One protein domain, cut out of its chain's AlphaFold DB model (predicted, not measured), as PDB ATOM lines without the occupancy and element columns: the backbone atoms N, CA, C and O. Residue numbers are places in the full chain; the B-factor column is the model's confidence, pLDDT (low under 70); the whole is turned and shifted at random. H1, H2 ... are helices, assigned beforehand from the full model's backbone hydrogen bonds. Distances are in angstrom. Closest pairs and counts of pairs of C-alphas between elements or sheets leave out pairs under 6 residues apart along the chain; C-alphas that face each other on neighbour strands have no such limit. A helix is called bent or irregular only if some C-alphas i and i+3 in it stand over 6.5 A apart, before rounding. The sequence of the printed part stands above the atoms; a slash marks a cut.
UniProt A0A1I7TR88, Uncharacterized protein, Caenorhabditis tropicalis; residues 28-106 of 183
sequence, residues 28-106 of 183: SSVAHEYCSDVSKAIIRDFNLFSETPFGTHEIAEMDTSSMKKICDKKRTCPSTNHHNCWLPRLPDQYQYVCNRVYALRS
ATOM      1  N   SER A  28     116.625 171.485 286.223       57.75
ATOM      2  CA  SER A  28     117.265 172.518 287.042       57.75
ATOM      3  C   SER A  28     118.675 172.140 287.511       57.75
ATOM      4  O   SER A  28     119.366 172.946 288.137       57.75
ATOM      5  N   SER A  29     119.133 170.919 287.218       66.56
ATOM      6  CA  SER A  29     120.465 170.477 287.614       66.56
ATOM      7  C   SER A  29     121.554 171.061 286.713       66.56
ATOM      8  O   SER A  29     121.431 171.132 285.490       66.56
ATOM      9  N   VAL A  30     122.707 171.354 287.315       68.44
ATOM     10  CA  VAL A  30     123.940 171.721 286.593       68.44
ATOM     11  C   VAL A  30     124.340 170.644 285.571       68.44
ATOM     12  O   VAL A  30     124.930 170.941 284.534       68.44
ATOM     13  N   ALA A  31     123.990 169.379 285.833       68.06
ATOM     14  CA  ALA A  31     124.234 168.271 284.916       68.06
ATOM     15  C   ALA A  31     123.407 168.380 283.619       68.06
ATOM     16  O   ALA A  31     123.908 168.021 282.551       68.06
ATOM     17  N   HIS A  32     122.176 168.893 283.695       69.88
ATOM     18  CA  HIS A  32     121.318 169.110 282.531       69.88
ATOM     19  C   HIS A  32     121.871 170.214 281.621       69.88
ATOM     20  O   HIS A  32     122.081 169.966 280.432       69.88
ATOM     21  N   GLU A  33     122.187 171.388 282.175       73.56
ATOM     22  CA  GLU A  33     122.764 172.508 281.415       73.56
ATOM     23  C   GLU A  33     124.076 172.094 280.735       73.56
ATOM     24  O   GLU A  33     124.221 172.206 279.514       73.56
ATOM     25  N   TYR A  34     124.978 171.467 281.498       79.38
ATOM     26  CA  TYR A  34     126.249 170.955 280.993       79.38
ATOM     27  C   TYR A  34     126.079 169.992 279.808       79.38
ATOM     28  O   TYR A  34     126.726 170.147 278.768       79.38
ATOM     29  N   CYS A  35     125.216 168.981 279.944       76.94
ATOM     30  CA  CYS A  35     125.029 167.989 278.892       76.94
ATOM     31  C   CYS A  35     124.256 168.543 277.689       76.94
ATOM     32  O   CYS A  35     124.498 168.095 276.565       76.94
ATOM     33  N   SER A  36     123.374 169.523 277.894       77.12
ATOM     34  CA  SER A  36     122.677 170.236 276.820       77.12
ATOM     35  C   SER A  36     123.659 171.040 275.968       77.12
ATOM     36  O   SER A  36     123.642 170.931 274.741       77.12
ATOM     37  N   ASP A  37     124.594 171.751 276.593       80.88
ATOM     38  CA  ASP A  37     125.587 172.559 275.879       80.88
ATOM     39  C   ASP A  37     126.598 171.712 275.108       80.88
ATOM     40  O   ASP A  37     126.889 171.991 273.941       80.88
ATOM     41  N   VAL A  38     127.070 170.617 275.714       80.69
ATOM     42  CA  VAL A  38     127.877 169.606 275.016       80.69
ATOM     43  C   VAL A  38     127.122 169.074 273.793       80.69
ATOM     44  O   VAL A  38     127.705 168.935 272.718       80.69
ATOM     45  N   SER A  39     125.816 168.830 273.932       78.56
ATOM     46  CA  SER A  39     124.983 168.307 272.849       78.56
ATOM     47  C   SER A  39     124.792 169.304 271.710       78.56
ATOM     48  O   SER A  39     124.953 168.944 270.546       78.56
ATOM     49  N   LYS A  40     124.517 170.573 272.026       79.50
ATOM     50  CA  LYS A  40     124.405 171.650 271.030       79.50
ATOM     51  C   LYS A  40     125.710 171.850 270.263       79.50
ATOM     52  O   LYS A  40     125.671 172.070 269.057       79.50
ATOM     53  N   ALA A  41     126.854 171.750 270.942       81.94
ATOM     54  CA  ALA A  41     128.155 171.872 270.293       81.94
ATOM     55  C   ALA A  41     128.396 170.744 269.276       81.94
ATOM     56  O   ALA A  41     128.835 171.018 268.164       81.94
ATOM     57  N   ILE A  42     128.036 169.502 269.620       81.12
ATOM     58  CA  ILE A  42     128.087 168.361 268.692       81.12
ATOM     59  C   ILE A  42     127.161 168.587 267.490       81.12
ATOM     60  O   ILE A  42     127.581 168.369 266.360       81.12
ATOM     61  N   ILE A  43     125.923 169.042 267.719       77.69
ATOM     62  CA  ILE A  43     124.941 169.287 266.648       77.69
ATOM     63  C   ILE A  43     125.422 170.374 265.689       77.69
ATOM     64  O   ILE A  43     125.299 170.218 264.479       77.69
ATOM     65  N   ARG A  44     125.987 171.469 266.208       80.44
ATOM     66  CA  ARG A  44     126.517 172.552 265.369       80.44
ATOM     67  C   ARG A  44     127.571 172.035 264.393       80.44
ATOM     68  O   ARG A  44     127.566 172.413 263.227       80.44
ATOM     69  N   ASP A  45     128.443 171.161 264.876       80.81
ATOM     70  CA  ASP A  45     129.577 170.678 264.097       80.81
ATOM     71  C   ASP A  45     129.207 169.412 263.285       80.81
ATOM     72  O   ASP A  45     129.949 169.015 262.389       80.81
ATOM     73  N   PHE A  46     128.023 168.818 263.519       82.12
ATOM     74  CA  PHE A  46     127.493 167.685 262.755       82.12
ATOM     75  C   PHE A  46     127.384 167.994 261.265       82.12
ATOM     76  O   PHE A  46     127.876 167.195 260.477       82.12
ATOM     77  N   ASN A  47     126.814 169.145 260.887       80.00
ATOM     78  CA  ASN A  47     126.616 169.497 259.475       80.00
ATOM     79  C   ASN A  47     127.943 169.492 258.703       80.00
ATOM     80  O   ASN A  47     128.048 168.881 257.642       80.00
ATOM     81  N   LEU A  48     128.988 170.075 259.298       82.25
ATOM     82  CA  LEU A  48     130.331 170.104 258.721       82.25
ATOM     83  C   LEU A  48     130.893 168.692 258.513       82.25
ATOM     84  O   LEU A  48     131.402 168.363 257.445       82.25
ATOM     85  N   PHE A  49     130.767 167.824 259.519       84.62
ATOM     86  CA  PHE A  49     131.204 166.440 259.375       84.62
ATOM     87  C   PHE A  49     130.296 165.624 258.449       84.62
ATOM     88  O   PHE A  49     130.793 164.665 257.879       84.62
ATOM     89  N   SER A  50     129.007 165.920 258.297       82.38
ATOM     90  CA  SER A  50     128.113 165.139 257.431       82.38
ATOM     91  C   SER A  50     128.237 165.507 255.956       82.38
ATOM     92  O   SER A  50     128.065 164.645 255.099       82.38
ATOM     93  N   GLU A  51     128.537 166.772 255.661       84.69
ATOM     94  CA  GLU A  51     128.602 167.292 254.293       84.69
ATOM     95  C   GLU A  51     129.980 167.081 253.659       84.69
ATOM     96  O   GLU A  51     130.076 166.898 252.444       84.69
ATOM     97  N   THR A  52     131.044 167.017 254.467       87.06
ATOM     98  CA  THR A  52     132.406 166.843 253.957       87.06
ATOM     99  C   THR A  52     132.897 165.392 254.117       87.06
ATOM    100  O   THR A  52     132.893 164.836 255.227       87.06
ATOM    101  N   PRO A  53     133.359 164.731 253.032       88.38
ATOM    102  CA  PRO A  53     133.875 163.367 253.102       88.38
ATOM    103  C   PRO A  53     135.056 163.221 254.069       88.38
ATOM    104  O   PRO A  53     135.919 164.091 254.183       88.38
ATOM    105  N   PHE A  54     135.126 162.084 254.760       89.25
ATOM    106  CA  PHE A  54     136.249 161.793 255.647       89.25
ATOM    107  C   PHE A  54     137.547 161.628 254.842       89.25
ATOM    108  O   PHE A  54     137.597 160.846 253.892       89.25
ATOM    109  N   GLY A  55     138.609 162.324 255.254       87.81
ATOM    110  CA  GLY A  55     139.931 162.247 254.626       87.81
ATOM    111  C   GLY A  55     140.235 163.347 253.606       87.81
ATOM    112  O   GLY A  55     141.372 163.413 253.148       87.81
ATOM    113  N   THR A  56     139.286 164.236 253.284       90.50
ATOM    114  CA  THR A  56     139.609 165.459 252.526       90.50
ATOM    115  C   THR A  56     140.571 166.348 253.315       90.50
ATOM    116  O   THR A  56     140.596 166.284 254.544       90.50
ATOM    117  N   HIS A  57     141.321 167.221 252.634       89.56
ATOM    118  CA  HIS A  57     142.190 168.203 253.303       89.56
ATOM    119  C   HIS A  57     141.439 169.021 254.361       89.56
ATOM    120  O   HIS A  57     141.915 169.142 255.485       89.56
ATOM    121  N   GLU A  58     140.233 169.496 254.037       89.81
ATOM    122  CA  GLU A  58     139.392 170.288 254.942       89.81
ATOM    123  C   GLU A  58     139.122 169.574 256.278       89.81
ATOM    124  O   GLU A  58     139.318 170.146 257.350       89.81
ATOM    125  N   ILE A  59     138.723 168.300 256.230       89.75
ATOM    126  CA  ILE A  59     138.423 167.517 257.436       89.75
ATOM    127  C   ILE A  59     139.702 167.023 258.110       89.75
ATOM    128  O   ILE A  59     139.794 166.995 259.339       89.75
ATOM    129  N   ALA A  60     140.705 166.634 257.325       88.31
ATOM    130  CA  ALA A  60     141.946 166.090 257.840       88.31
ATOM    131  C   ALA A  60     142.762 167.138 258.598       88.31
ATOM    132  O   ALA A  60     143.337 166.788 259.627       88.31
ATOM    133  N   GLU A  61     142.806 168.390 258.144       88.94
ATOM    134  CA  GLU A  61     143.600 169.472 258.748       88.94
ATOM    135  C   GLU A  61     142.875 170.213 259.879       88.94
ATOM    136  O   GLU A  61     143.510 170.946 260.638       88.94
ATOM    137  N   MET A  62     141.574 169.971 260.058       87.06
ATOM    138  CA  MET A  62     140.770 170.589 261.110       87.06
ATOM    139  C   MET A  62     141.383 170.406 262.510       87.06
ATOM    140  O   MET A  62     141.754 169.294 262.921       87.06
ATOM    141  N   ASP A  63     141.430 171.491 263.294       88.00
ATOM    142  CA  ASP A  63     141.755 171.397 264.716       88.00
ATOM    143  C   ASP A  63     140.584 170.786 265.491       88.00
ATOM    144  O   ASP A  63     139.617 171.435 265.884       88.00
ATOM    145  N   THR A  64     140.710 169.493 265.759       88.31
ATOM    146  CA  THR A  64     139.717 168.714 266.498       88.31
ATOM    147  C   THR A  64     139.953 168.712 268.009       88.31
ATOM    148  O   THR A  64     139.331 167.927 268.724       88.31
ATOM    149  N   SER A  65     140.861 169.535 268.545       87.62
ATOM    150  CA  SER A  65     141.228 169.492 269.970       87.62
ATOM    151  C   SER A  65     140.074 169.886 270.888       87.62
ATOM    152  O   SER A  65     139.806 169.196 271.875       87.62
ATOM    153  N   SER A  66     139.350 170.949 270.538       86.25
ATOM    154  CA  SER A  66     138.138 171.365 271.253       86.25
ATOM    155  C   SER A  66     137.025 170.327 271.114       86.25
ATOM    156  O   SER A  66     136.404 169.959 272.112       86.25
ATOM    157  N   MET A  67     136.843 169.769 269.915       87.12
ATOM    158  CA  MET A  67     135.825 168.749 269.665       87.12
ATOM    159  C   MET A  67     136.106 167.443 270.412       87.12
ATOM    160  O   MET A  67     135.206 166.867 271.011       87.12
ATOM    161  N   LYS A  68     137.365 166.999 270.481       89.19
ATOM    162  CA  LYS A  68     137.740 165.821 271.271       89.19
ATOM    163  C   LYS A  68     137.363 166.008 272.738       89.19
ATOM    164  O   LYS A  68     136.784 165.105 273.325       89.19
ATOM    165  N   LYS A  69     137.636 167.185 273.316       87.50
ATOM    166  CA  LYS A  69     137.230 167.493 274.696       87.50
ATOM    167  C   LYS A  69     135.709 167.423 274.853       87.50
ATOM    168  O   LYS A  69     135.244 166.898 275.855       87.50
ATOM    169  N   ILE A  70     134.943 167.923 273.884       85.81
ATOM    170  CA  ILE A  70     133.472 167.839 273.882       85.81
ATOM    171  C   ILE A  70     133.014 166.373 273.814       85.81
ATOM    172  O   ILE A  70     132.186 165.956 274.620       85.81
ATOM    173  N   CYS A  71     133.608 165.567 272.935       86.50
ATOM    174  CA  CYS A  71     133.327 164.137 272.812       86.50
ATOM    175  C   CYS A  71     133.692 163.340 274.074       86.50
ATOM    176  O   CYS A  71     132.922 162.478 274.491       86.50
ATOM    177  N   ASP A  72     134.827 163.639 274.711       85.81
ATOM    178  CA  ASP A  72     135.234 163.017 275.975       85.81
ATOM    179  C   ASP A  72     134.236 163.371 277.092       85.81
ATOM    180  O   ASP A  72     133.793 162.495 277.832       85.81
ATOM    181  N   LYS A  73     133.830 164.646 277.178       81.94
ATOM    182  CA  LYS A  73     132.821 165.136 278.129       81.94
ATOM    183  C   LYS A  73     131.452 164.501 277.898       81.94
ATOM    184  O   LYS A  73     130.760 164.154 278.846       81.94
ATOM    185  N   LYS A  74     131.050 164.278 276.646       77.75
ATOM    186  CA  LYS A  74     129.770 163.627 276.346       77.75
ATOM    187  C   LYS A  74     129.705 162.191 276.880       77.75
ATOM    188  O   LYS A  74     128.615 161.751 277.235       77.75
ATOM    189  N   ARG A  75     130.837 161.489 277.020       75.38
ATOM    190  CA  ARG A  75     130.885 160.150 277.644       75.38
ATOM    191  C   ARG A  75     130.490 160.154 279.122       75.38
ATOM    192  O   ARG A  75     130.093 159.111 279.625       75.38
ATOM    193  N   THR A  76     130.593 161.294 279.810       75.25
ATOM    194  CA  THR A  76     130.156 161.432 281.210       75.25
ATOM    195  C   THR A  76     128.692 161.847 281.330       75.25
ATOM    196  O   THR A  76     128.154 161.871 282.432       75.25
ATOM    197  N   CYS A  77     128.039 162.192 280.217       72.75
ATOM    198  CA  CYS A  77     126.610 162.455 280.204       72.75
ATOM    199  C   CYS A  77     125.824 161.141 280.164       72.75
ATOM    200  O   CYS A  77     126.242 160.206 279.476       72.75
ATOM    201  N   PRO A  78     124.643 161.087 280.803       66.44
ATOM    202  CA  PRO A  78     123.729 159.965 280.649       66.44
ATOM    203  C   PRO A  78     123.439 159.676 279.171       66.44
ATOM    204  O   PRO A  78     123.405 160.582 278.323       66.44
ATOM    205  N   SER A  79     123.212 158.401 278.860       59.56
ATOM    206  CA  SER A  79     122.768 157.968 277.539       59.56
ATOM    207  C   SER A  79     121.434 158.632 277.201       59.56
ATOM    208  O   SER A  79     120.425 158.413 277.867       59.56
ATOM    209  N   THR A  80     121.427 159.441 276.147       56.47
ATOM    210  CA  THR A  80     120.217 160.056 275.599       56.47
ATOM    211  C   THR A  80     119.499 159.003 274.773       56.47
ATOM    212  O   THR A  80     119.880 158.757 273.632       56.47
ATOM    213  N   ASN A  81     118.533 158.307 275.369       45.38
ATOM    214  CA  ASN A  81     117.801 157.248 274.678       45.38
ATOM    215  C   ASN A  81     116.959 157.830 273.518       45.38
ATOM    216  O   ASN A  81     116.538 158.988 273.564       45.38
ATOM    217  N   HIS A  82     116.669 157.006 272.507       46.38
ATOM    218  CA  HIS A  82     115.870 157.299 271.306       46.38
ATOM    219  C   HIS A  82     114.465 157.877 271.581       46.38
ATOM    220  O   HIS A  82     113.794 158.327 270.653       46.38
ATOM    221  N   HIS A  83     114.017 157.875 272.839       49.09
ATOM    222  CA  HIS A  83     112.679 158.260 273.289       49.09
ATOM    223  C   HIS A  83     112.585 159.660 273.926       49.09
ATOM    224  O   HIS A  83     111.644 159.918 274.668       49.09
ATOM    225  N   ASN A  84     113.518 160.575 273.628       51.22
ATOM    226  CA  ASN A  84     113.461 161.980 274.072       51.22
ATOM    227  C   ASN A  84     113.403 162.163 275.598       51.22
ATOM    228  O   ASN A  84     112.634 162.970 276.115       51.22
ATOM    229  N   CYS A  85     114.253 161.452 276.333       55.50
ATOM    230  CA  CYS A  85     114.471 161.773 277.740       55.50
ATOM    231  C   CYS A  85     115.492 162.920 277.856       55.50
ATOM    232  O   CYS A  85     116.694 162.695 277.969       55.50
ATOM    233  N   TRP A  86     114.961 164.148 277.798       61.72
ATOM    234  CA  TRP A  86     115.511 165.410 278.333       61.72
ATOM    235  C   TRP A  86     116.757 166.048 277.677       61.72
ATOM    236  O   TRP A  86     117.146 167.137 278.075       61.72
ATOM    237  N   LEU A  87     117.366 165.460 276.641       55.47
ATOM    238  CA  LEU A  87     118.425 166.107 275.836       55.47
ATOM    239  C   LEU A  87     118.065 166.069 274.339       55.47
ATOM    240  O   LEU A  87     117.335 165.159 273.932       55.47
ATOM    241  N   PRO A  88     118.568 167.007 273.503       57.03
ATOM    242  CA  PRO A  88     118.359 166.965 272.056       57.03
ATOM    243  C   PRO A  88     118.693 165.578 271.503       57.03
ATOM    244  O   PRO A  88     119.685 164.973 271.918       57.03
ATOM    245  N   ARG A  89     117.867 165.062 270.581       56.94
ATOM    246  CA  ARG A  89     118.076 163.747 269.964       56.94
ATOM    247  C   ARG A  89     119.439 163.723 269.270       56.94
ATOM    248  O   ARG A  89     119.602 164.228 268.170       56.94
ATOM    249  N   LEU A  90     120.394 163.100 269.943       59.31
ATOM    250  CA  LEU A  90     121.764 162.903 269.507       59.31
ATOM    251  C   LEU A  90     122.180 161.491 269.065       59.31
ATOM    252  O   LEU A  90     123.324 161.420 268.613       59.31
ATOM    253  N   PRO A  91     121.402 160.386 269.215       57.28
ATOM    254  CA  PRO A  91     121.987 159.037 269.222       57.28
ATOM    255  C   PRO A  91     122.936 158.765 268.051       57.28
ATOM    256  O   PRO A  91     124.053 158.301 268.270       57.28
ATOM    257  N   ASP A  92     122.541 159.193 266.851       63.78
ATOM    258  CA  ASP A  92     123.279 158.905 265.620       63.78
ATOM    259  C   ASP A  92     124.282 160.025 265.273       63.78
ATOM    260  O   ASP A  92     125.391 159.764 264.812       63.78
ATOM    261  N   GLN A  93     123.948 161.285 265.576       66.81
ATOM    262  CA  GLN A  93     124.790 162.451 265.273       66.81
ATOM    263  C   GLN A  93     126.036 162.526 266.168       66.81
ATOM    264  O   GLN A  93     127.127 162.860 265.704       66.81
ATOM    265  N   TYR A  94     125.889 162.182 267.453       71.69
ATOM    266  CA  TYR A  94     126.994 162.158 268.412       71.69
ATOM    267  C   TYR A  94     128.044 161.116 268.051       71.69
ATOM    268  O   TYR A  94     129.231 161.443 267.987       71.69
ATOM    269  N   GLN A  95     127.617 159.872 267.827       78.38
ATOM    270  CA  GLN A  95     128.548 158.797 267.491       78.38
ATOM    271  C   GLN A  95     129.263 159.110 266.179       78.38
ATOM    272  O   GLN A  95     130.481 158.974 266.106       78.38
ATOM    273  N   TYR A  96     128.538 159.644 265.193       82.62
ATOM    274  CA  TYR A  96     129.106 160.033 263.910       82.62
ATOM    275  C   TYR A  96     130.242 161.064 264.036       82.62
ATOM    276  O   TYR A  96     131.368 160.805 263.600       82.62
ATOM    277  N   VAL A  97     129.985 162.212 264.678       87.00
ATOM    278  CA  VAL A  97     130.993 163.279 264.847       87.00
ATOM    279  C   VAL A  97     132.168 162.784 265.681       87.00
ATOM    280  O   VAL A  97     133.331 162.955 265.306       87.00
ATOM    281  N   CYS A  98     131.885 162.141 266.812       88.62
ATOM    282  CA  CYS A  98     132.935 161.758 267.739       88.62
ATOM    283  C   CYS A  98     133.811 160.623 267.209       88.62
ATOM    284  O   CYS A  98     135.025 160.686 267.400       88.62
ATOM    285  N   ASN A  99     133.258 159.647 266.482       90.44
ATOM    286  CA  ASN A  99     134.063 158.598 265.855       90.44
ATOM    287  C   ASN A  99     134.994 159.187 264.791       90.44
ATOM    288  O   ASN A  99     136.181 158.855 264.781       90.44
ATOM    289  N   ARG A 100     134.519 160.132 263.964       92.56
ATOM    290  CA  ARG A 100     135.378 160.842 262.999       92.56
ATOM    291  C   ARG A 100     136.502 161.607 263.696       92.56
ATOM    292  O   ARG A 100     137.660 161.512 263.293       92.56
ATOM    293  N   VAL A 101     136.198 162.304 264.790       92.94
ATOM    294  CA  VAL A 101     137.194 163.033 265.594       92.94
ATOM    295  C   VAL A 101     138.232 162.091 266.202       92.94
ATOM    296  O   VAL A 101     139.431 162.373 266.129       92.94
ATOM    297  N   TYR A 102     137.811 160.963 266.778       93.44
ATOM    298  CA  TYR A 102     138.740 159.965 267.306       93.44
ATOM    299  C   TYR A 102     139.610 159.371 266.194       93.44
ATOM    300  O   TYR A 102     140.827 159.284 266.372       93.44
ATOM    301  N   ALA A 103     139.029 159.075 265.027       94.44
ATOM    302  CA  ALA A 103     139.759 158.576 263.868       94.44
ATOM    303  C   ALA A 103     140.817 159.570 263.372       94.44
ATOM    304  O   ALA A 103     141.973 159.179 263.200       94.44
ATOM    305  N   LEU A 104     140.484 160.858 263.245       94.00
ATOM    306  CA  LEU A 104     141.430 161.910 262.850       94.00
ATOM    307  C   LEU A 104     142.596 162.065 263.833       94.00
ATOM    308  O   LEU A 104     143.729 162.333 263.430       94.00
ATOM    309  N   ARG A 105     142.339 161.894 265.133       94.56
ATOM    310  CA  ARG A 105     143.357 162.061 266.184       94.56
ATOM    311  C   ARG A 105     144.193 160.820 266.450       94.56
ATOM    312  O   ARG A 105     145.187 160.907 267.176       94.56
ATOM    313  N   SER A 106     143.787 159.685 265.909       95.75
ATOM    314  CA  SER A 106     144.459 158.406 266.073       95.75
ATOM    315  C   SER A 106     145.835 158.365 265.386       95.75
ATOM    316  O   SER A 106     146.199 159.268 264.630       95.75
TER     317      SER A 106
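What this domain is: This is residues 28 to 106 of the 183 residues of an uncharacterized protein of Caenorhabditis tropicalis (UniProt A0A1I7TR88). One long, kinked helix, H1, makes one side of the domain, and a helical hairpin of H3 and H4 packs on it, both helices crossing it rather than running alongside. The short H2 lies towards one end, near the last turns of H4, while the unnamed loop of residues 75 to 90 makes a wide turn towards the other. The 79 printed residues hold four named helices, in the order H1, H2, H3, H4, and no named strand; the class is all helix. The whole is compact, with a radius of gyration of the C-alphas of 12.8 A, yet elongated, spanning 42 by 22 by 18 A.

Where its parts are: H1, residues 30 to 51, begins with C-alpha 30 at (123.940, 171.721, 286.593) and is 32.9 A long. It has a kink of 30 degrees near residue 45 and is irregular, but only just: C-alphas 44 and 47 are 6.6 A apart. H4, residues 91 to 105, is 21.8 A long and ends with C-alpha 105 at (143.357, 162.061, 266.184). H3 is residues 65 to 74, 14.4 A, and H2 is residues 57 to 61, 5.8 A.

How they stand to each other: H1 touches H4 with residues 39 to 49 alone; the closest C-alphas, of Phe 46 and Val 97, are 6.0 A apart, and the lines are only just about perpendicular, at 71 degrees. With residues 35 to 42 alone H1 touches H3, closest at the C-alphas of Val 38 and Ile 70, 6.0 A, at a steep tilt of 51 degrees, opposite ways. H3 and H4 touch as a helical hairpin, closest at the C-alphas of Cys 71 and Cys 98, 5.6 A, at a steep tilt of 42 degrees. H2 is close to H4 but not clearly touching, the closest C-alphas being those of Ala 60 and Leu 104, 6.5 A. Every O i to N i+4 pair is within hydrogen-bond range in H2 and H3, against 16 of 18 in H1 and 10 of 11 in H4.

The domain as a whole: The C-alphas farthest apart, of Ser 28 and His 57, are 42.2 A from each other. The printed part has no cut; the link from H3 to H4, 16 residues, is long, and the other two are tight. Mean pLDDT of the printed part is 77.9, with residues 28 to 32 and 78 to 93 under 70.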